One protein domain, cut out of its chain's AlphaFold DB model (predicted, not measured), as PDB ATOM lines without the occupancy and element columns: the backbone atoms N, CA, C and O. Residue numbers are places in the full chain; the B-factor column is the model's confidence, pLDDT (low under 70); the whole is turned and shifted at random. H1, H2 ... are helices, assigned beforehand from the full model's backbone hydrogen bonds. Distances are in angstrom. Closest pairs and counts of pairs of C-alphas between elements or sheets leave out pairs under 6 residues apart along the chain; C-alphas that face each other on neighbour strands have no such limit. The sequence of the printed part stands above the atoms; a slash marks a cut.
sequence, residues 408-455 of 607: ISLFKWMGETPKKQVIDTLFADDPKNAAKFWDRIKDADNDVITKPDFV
ATOM      1  N   ILE A 408     -16.392   4.826  59.244       97.06
ATOM      2  CA  ILE A 408     -15.815   5.954  58.509       97.06
ATOM      3  C   ILE A 408     -16.576   6.121  57.190       97.06
ATOM      4  O   ILE A 408     -16.448   5.311  56.274       97.06
ATOM      5  N   SER A 409     -17.359   7.197  57.104       96.75
ATOM      6  CA  SER A 409     -18.036   7.657  55.886       96.75
ATOM      7  C   SER A 409     -17.023   8.068  54.810       96.75
ATOM      8  O   SER A 409     -16.147   8.907  55.054       96.75
ATOM      9  N   LEU A 410     -17.177   7.537  53.592       95.88
ATOM     10  CA  LEU A 410     -16.425   7.989  52.417       95.88
ATOM     11  C   LEU A 410     -16.782   9.438  52.063       95.88
ATOM     12  O   LEU A 410     -15.898  10.217  51.704       95.88
ATOM     13  N   PHE A 411     -18.060   9.805  52.180       93.25
ATOM     14  CA  PHE A 411     -18.558  11.138  51.849       93.25
ATOM     15  C   PHE A 411     -17.895  12.208  52.728       93.25
ATOM     16  O   PHE A 411     -17.306  13.168  52.224       93.25
ATOM     17  N   LYS A 412     -17.884  11.969  54.043       94.62
ATOM     18  CA  LYS A 412     -17.234  12.818  55.043       94.62
ATOM     19  C   LYS A 412     -15.717  12.833  54.907       94.62
ATOM     20  O   LYS A 412     -15.119  13.904  54.952       94.62
ATOM     21  N   TRP A 413     -15.084  11.675  54.691       96.00
ATOM     22  CA  TRP A 413     -13.633  11.618  54.484       96.00
ATOM     23  C   TRP A 413     -13.199  12.443  53.263       96.00
ATOM     24  O   TRP A 413     -12.220  13.186  53.347       96.00
ATOM     25  N   MET A 414     -13.939  12.376  52.151       95.81
ATOM     26  CA  MET A 414     -13.655  13.205  50.976       95.81
ATOM     27  C   MET A 414     -13.907  14.698  51.240       95.81
ATOM     28  O   MET A 414     -13.096  15.514  50.810       95.81
ATOM     29  N   GLY A 415     -14.974  15.068  51.957       94.81
ATOM     30  CA  GLY A 415     -15.264  16.466  52.307       94.81
ATOM     31  C   GLY A 415     -14.194  17.125  53.186       94.81
ATOM     32  O   GLY A 415     -13.744  18.233  52.896       94.81
ATOM     33  N   GLU A 416     -13.733  16.410  54.215       95.44
ATOM     34  CA  GLU A 416     -12.726  16.878  55.183       95.44
ATOM     35  C   GLU A 416     -11.274  16.779  54.653       95.44
ATOM     36  O   GLU A 416     -10.336  17.308  55.255       95.44
ATOM     37  N   THR A 417     -11.052  16.110  53.515       96.62
ATOM     38  CA  THR A 417      -9.728  16.022  52.874       96.62
ATOM     39  C   THR A 417      -9.437  17.298  52.062       96.62
ATOM     40  O   THR A 417     -10.317  17.792  51.355       96.62
ATOM     41  N   PRO A 418      -8.203  17.855  52.083       97.38
ATOM     42  CA  PRO A 418      -7.890  19.106  51.391       97.38
ATOM     43  C   PRO A 418      -8.296  19.101  49.912       97.38
ATOM     44  O   PRO A 418      -7.727  18.353  49.118       97.38
ATOM     45  N   LYS A 419      -9.228  19.990  49.530       96.44
ATOM     46  CA  LYS A 419      -9.867  20.074  48.198       96.44
ATOM     47  C   LYS A 419      -8.994  19.642  47.024       96.44
ATOM     48  O   LYS A 419      -9.413  18.827  46.209       96.44
ATOM     49  N   LYS A 420      -7.796  20.228  46.903       96.94
ATOM     50  CA  LYS A 420      -6.908  19.959  45.771       96.94
ATOM     51  C   LYS A 420      -6.529  18.475  45.687       96.94
ATOM     52  O   LYS A 420      -6.582  17.921  44.604       96.94
ATOM     53  N   GLN A 421      -6.230  17.821  46.807       97.94
ATOM     54  CA  GLN A 421      -5.890  16.397  46.839       97.94
ATOM     55  C   GLN A 421      -7.043  15.526  46.322       97.94
ATOM     56  O   GLN A 421      -6.810  14.625  45.527       97.94
ATOM     57  N   VAL A 422      -8.283  15.815  46.721       97.50
ATOM     58  CA  VAL A 422      -9.472  15.067  46.273       97.50
ATOM     59  C   VAL A 422      -9.710  15.257  44.774       97.50
ATOM     60  O   VAL A 422      -9.926  14.295  44.041       97.50
ATOM     61  N   ILE A 423      -9.625  16.503  44.302       97.44
ATOM     62  CA  ILE A 423      -9.887  16.855  42.903       97.44
ATOM     63  C   ILE A 423      -8.777  16.355  41.971       97.44
ATOM     64  O   ILE A 423      -9.094  15.778  40.934       97.44
ATOM     65  N   ASP A 424      -7.506  16.482  42.361       97.56
ATOM     66  CA  ASP A 424      -6.363  15.929  41.622       97.56
ATOM     67  C   ASP A 424      -6.398  14.381  41.587       97.56
ATOM     68  O   ASP A 424      -5.856  13.781  40.664       97.56
ATOM     69  N   THR A 425      -7.046  13.728  42.566       97.75
ATOM     70  CA  THR A 425      -7.198  12.258  42.624       97.75
ATOM     71  C   THR A 425      -8.336  11.745  41.736       97.75
ATOM     72  O   THR A 425      -8.196  10.693  41.118       97.75
ATOM     73  N   LEU A 426      -9.475  12.450  41.692       96.81
ATOM     74  CA  LEU A 426     -10.722  11.936  41.095       96.81
ATOM     75  C   LEU A 426     -11.148  12.629  39.789       96.81
ATOM     76  O   LEU A 426     -11.848  12.022  38.983       96.81
ATOM     77  N   PHE A 427     -10.769  13.895  39.577       97.12
ATOM     78  CA  PHE A 427     -11.313  14.741  38.503       97.12
ATOM     79  C   PHE A 427     -10.270  15.681  37.865       97.12
ATOM     80  O   PHE A 427     -10.633  16.749  37.369       97.12
ATOM     81  N   ALA A 428      -8.986  15.303  37.859       94.69
ATOM     82  CA  ALA A 428      -7.889  16.141  37.354       94.69
ATOM     83  C   ALA A 428      -8.135  16.682  35.928       94.69
ATOM     84  O   ALA A 428      -7.907  17.865  35.668       94.69
ATOM     85  N   ASP A 429      -8.672  15.839  35.040       96.69
ATOM     86  CA  ASP A 429      -8.976  16.173  33.640       96.69
ATOM     87  C   ASP A 429     -10.437  16.624  33.398       96.69
ATOM     88  O   ASP A 429     -10.800  16.973  32.273       96.69
ATOM     89  N   ASP A 430     -11.293  16.660  34.432       97.06
ATOM     90  CA  ASP A 430     -12.697  17.097  34.336       97.06
ATOM     91  C   ASP A 430     -13.025  18.213  35.349       97.06
ATOM     92  O   ASP A 430     -13.732  17.994  36.340       97.06
ATOM     93  N   PRO A 431     -12.584  19.461  35.091       95.56
ATOM     94  CA  PRO A 431     -12.864  20.598  35.967       95.56
ATOM     95  C   PRO A 431     -14.366  20.922  36.093       95.56
ATOM     96  O   PRO A 431     -14.770  21.613  37.032       95.56
ATOM     97  N   LYS A 432     -15.214  20.435  35.174       96.69
ATOM     98  CA  LYS A 432     -16.663  20.692  35.178       96.69
ATOM     99  C   LYS A 432     -17.376  19.809  36.196       96.69
ATOM    100  O   LYS A 432     -18.232  20.307  36.929       96.69
ATOM    101  N   ASN A 433     -17.053  18.519  36.247       96.94
ATOM    102  CA  ASN A 433     -17.619  17.615  37.245       96.94
ATOM    103  C   ASN A 433     -16.856  17.689  38.580       96.94
ATOM    104  O   ASN A 433     -17.512  17.616  39.615       96.94
ATOM    105  N   ALA A 434     -15.554  18.013  38.577       96.94
ATOM    106  CA  ALA A 434     -14.801  18.424  39.770       96.94
ATOM    107  C   ALA A 434     -15.533  19.512  40.576       96.94
ATOM    108  O   ALA A 434     -15.700  19.397  41.791       96.94
ATOM    109  N   ALA A 435     -15.993  20.568  39.892       96.06
ATOM    110  CA  ALA A 435     -16.704  21.674  40.524       96.06
ATOM    111  C   ALA A 435     -18.009  21.213  41.192       96.06
ATOM    112  O   ALA A 435     -18.226  21.533  42.356       96.06
ATOM    113  N   LYS A 436     -18.838  20.420  40.493       94.69
ATOM    114  CA  LYS A 436     -20.097  19.872  41.037       94.69
ATOM    115  C   LYS A 436     -19.871  18.930  42.217       94.69
ATOM    116  O   LYS A 436     -20.586  19.017  43.207       94.69
ATOM    117  N   PHE A 437     -18.908  18.017  42.085       95.06
ATOM    118  CA  PHE A 437     -18.596  17.029  43.112       95.06
ATOM    119  C   PHE A 437     -18.159  17.741  44.389       95.06
ATOM    120  O   PHE A 437     -18.777  17.545  45.433       95.06
ATOM    121  N   TRP A 438     -17.190  18.660  44.275       95.94
ATOM    122  CA  TRP A 438     -16.775  19.495  45.398       95.94
ATOM    123  C   TRP A 438     -17.942  20.279  46.003       95.94
ATOM    124  O   TRP A 438     -18.038  20.375  47.220       95.94
ATOM    125  N   ASP A 439     -18.839  20.828  45.180       94.00
ATOM    126  CA  ASP A 439     -19.950  21.633  45.684       94.00
ATOM    127  C   ASP A 439     -20.918  20.843  46.585       94.00
ATOM    128  O   ASP A 439     -21.448  21.429  47.529       94.00
ATOM    129  N   ARG A 440     -21.075  19.525  46.362       90.75
ATOM    130  CA  ARG A 440     -21.847  18.624  47.241       90.75
ATOM    131  C   ARG A 440     -21.047  18.094  48.438       90.75
ATOM    132  O   ARG A 440     -21.636  17.983  49.508       90.75
ATOM    133  N   ILE A 441     -19.757  17.759  48.284       92.38
ATOM    134  CA  ILE A 441     -18.964  17.132  49.369       92.38
ATOM    135  C   ILE A 441     -18.328  18.123  50.357       92.38
ATOM    136  O   ILE A 441     -17.960  17.721  51.452       92.38
ATOM    137  N   LYS A 442     -18.172  19.404  49.997       90.38
ATOM    138  CA  LYS A 442     -17.452  20.403  50.820       90.38
ATOM    139  C   LYS A 442     -18.058  20.646  52.209       90.38
ATOM    140  O   LYS A 442     -17.336  21.031  53.118       90.38
ATOM    141  N   ASP A 443     -19.368  20.442  52.328       86.50
ATOM    142  CA  ASP A 443     -20.172  20.630  53.536       86.50
ATOM    143  C   ASP A 443     -20.745  19.261  53.951       86.50
ATOM    144  O   ASP A 443     -21.960  19.092  54.049       86.50
ATOM    145  N   ALA A 444     -19.883  18.242  54.070       80.00
ATOM    146  CA  ALA A 444     -20.312  16.854  54.236       80.00
ATOM    147  C   ALA A 444     -21.077  16.618  55.550       80.00
ATOM    148  O   ALA A 444     -20.507  16.580  56.644       80.00
ATOM    149  N   ASP A 445     -22.381  16.403  55.418       77.06
ATOM    150  CA  ASP A 445     -23.264  15.959  56.481       77.06
ATOM    151  C   ASP A 445     -23.043  14.476  56.823       77.06
ATOM    152  O   ASP A 445     -22.657  13.664  55.985       77.06
ATOM    153  N   ASN A 446     -23.272  14.108  58.089       75.62
ATOM    154  CA  ASN A 446     -23.080  12.743  58.596       75.62
ATOM    155  C   ASN A 446     -24.313  11.863  58.294       75.62
ATOM    156  O   ASN A 446     -24.880  11.232  59.191       75.62
ATOM    157  N   ASP A 447     -24.768  11.910  57.042       89.94
ATOM    158  CA  ASP A 447     -26.060  11.419  56.558       89.94
ATOM    159  C   ASP A 447     -26.042   9.910  56.253       89.94
ATOM    160  O   ASP A 447     -26.293   9.473  55.129       89.94
ATOM    161  N   VAL A 448     -25.721   9.121  57.286       93.44
ATOM    162  CA  VAL A 448     -25.317   7.704  57.187       93.44
ATOM    163  C   VAL A 448     -26.289   6.793  56.433       93.44
ATOM    164  O   VAL A 448     -25.854   5.780  55.884       93.44
ATOM    165  N   ILE A 449     -27.575   7.155  56.363       96.75
ATOM    166  CA  ILE A 449     -28.534   6.584  55.412       96.75
ATOM    167  C   ILE A 449     -29.075   7.713  54.523       96.75
ATOM    168  O   ILE A 449     -29.958   8.481  54.910       96.75
ATOM    169  N   THR A 450     -28.542   7.812  53.308       94.00
ATOM    170  CA  THR A 450     -28.825   8.887  52.350       94.00
ATOM    171  C   THR A 450     -29.963   8.503  51.400       94.00
ATOM    172  O   THR A 450     -29.928   7.434  50.791       94.00
ATOM    173  N   LYS A 451     -30.927   9.404  51.154       92.94
ATOM    174  CA  LYS A 451     -31.849   9.307  49.997       92.94
ATOM    175  C   LYS A 451     -31.517  10.406  48.984       92.94
ATOM    176  O   LYS A 451     -31.765  11.571  49.284       92.94
ATOM    177  N   PRO A 452     -30.936  10.097  47.811       85.00
ATOM    178  CA  PRO A 452     -30.415  11.131  46.917       85.00
ATOM    179  C   PRO A 452     -31.488  12.080  46.371       85.00
ATOM    180  O   PRO A 452     -32.605  11.672  46.049       85.00
ATOM    181  N   ASP A 453     -31.136  13.349  46.161       79.75
ATOM    182  CA  ASP A 453     -32.096  14.360  45.696       79.75
ATOM    183  C   ASP A 453     -32.642  14.084  44.289       79.75
ATOM    184  O   ASP A 453     -33.784  14.435  43.996       79.75
ATOM    185  N   PHE A 454     -31.890  13.386  43.430       75.69
ATOM    186  CA  PHE A 454     -32.369  12.930  42.114       75.69
ATOM    187  C   PHE A 454     -33.382  11.771  42.197       75.69
ATOM    188  O   PHE A 454     -34.030  11.452  41.199       75.69
ATOM    189  N   VAL A 455     -33.524  11.143  43.370       72.50
ATOM    190  CA  VAL A 455     -34.631  10.233  43.699       72.50
ATOM    191  C   VAL A 455     -35.802  11.049  44.253       72.50
ATOM    192  O   VAL A 455     -36.910  10.923  43.744       72.50
TER     193      VAL A 455
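This is residues 408 to 455 of the 607 residues of an uncharacterized protein of Fusarium oxysporum f. sp. cubense (UniProt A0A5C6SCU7). Three short helices make a small triangular cluster, and a long tail without a named element leads away from it. H3, the longest helix, has H2 packed near its first residues and the end of H1 packed at its last ones, and residues 449 to 455 of the tail stick out from the cluster. The printed part has 48 residues with three named helices, H1, H2 and H3 in chain order, and no named strand; the class is all helix. It is only just compact, close to loose, with a radius of gyration of the C-alphas of 11.2 A and spans of 30 by 24 by 13 A.

H3, residues 431 to 441, touches H2, residues 419 to 426, at a steep tilt of 62 degrees, opposite ways; their closest C-alphas, those of Ile 423 and Ala 434, are 6.0 A apart. H3 also touches H1, residues 410 to 416, about perpendicular at 84 degrees; the closest C-alphas are those of Gly 415 and Ile 441, 4.8 A apart. H1 and H2 are close but not clearly touching, with the closest C-alphas, those of Met 414 and Val 422, 6.6 A apart. They run opposite ways at a shallow tilt of 34 degrees, only just short of steep. Every O i to N i+4 pair is within hydrogen-bond range in H1 and H2, and 6 of 7 are in H3.

H3 measures 15.1 A from C-alpha 431 to C-alpha 441 at (-18.964, 17.132, 49.369). H1 begins at C-alpha 410, (-16.425, 7.989, 52.417), and is 10.0 A long; H2 is 10.8 A long.

The C-alphas of Asp 429 and Ile 449 are the two farthest apart, at 30.8 A. Both links between the helices are tight, the printed part has no cut, and residues 442 to 455 hold no named element. The mean pLDDT of the printed part is 92.8, and no printed residue is under 70.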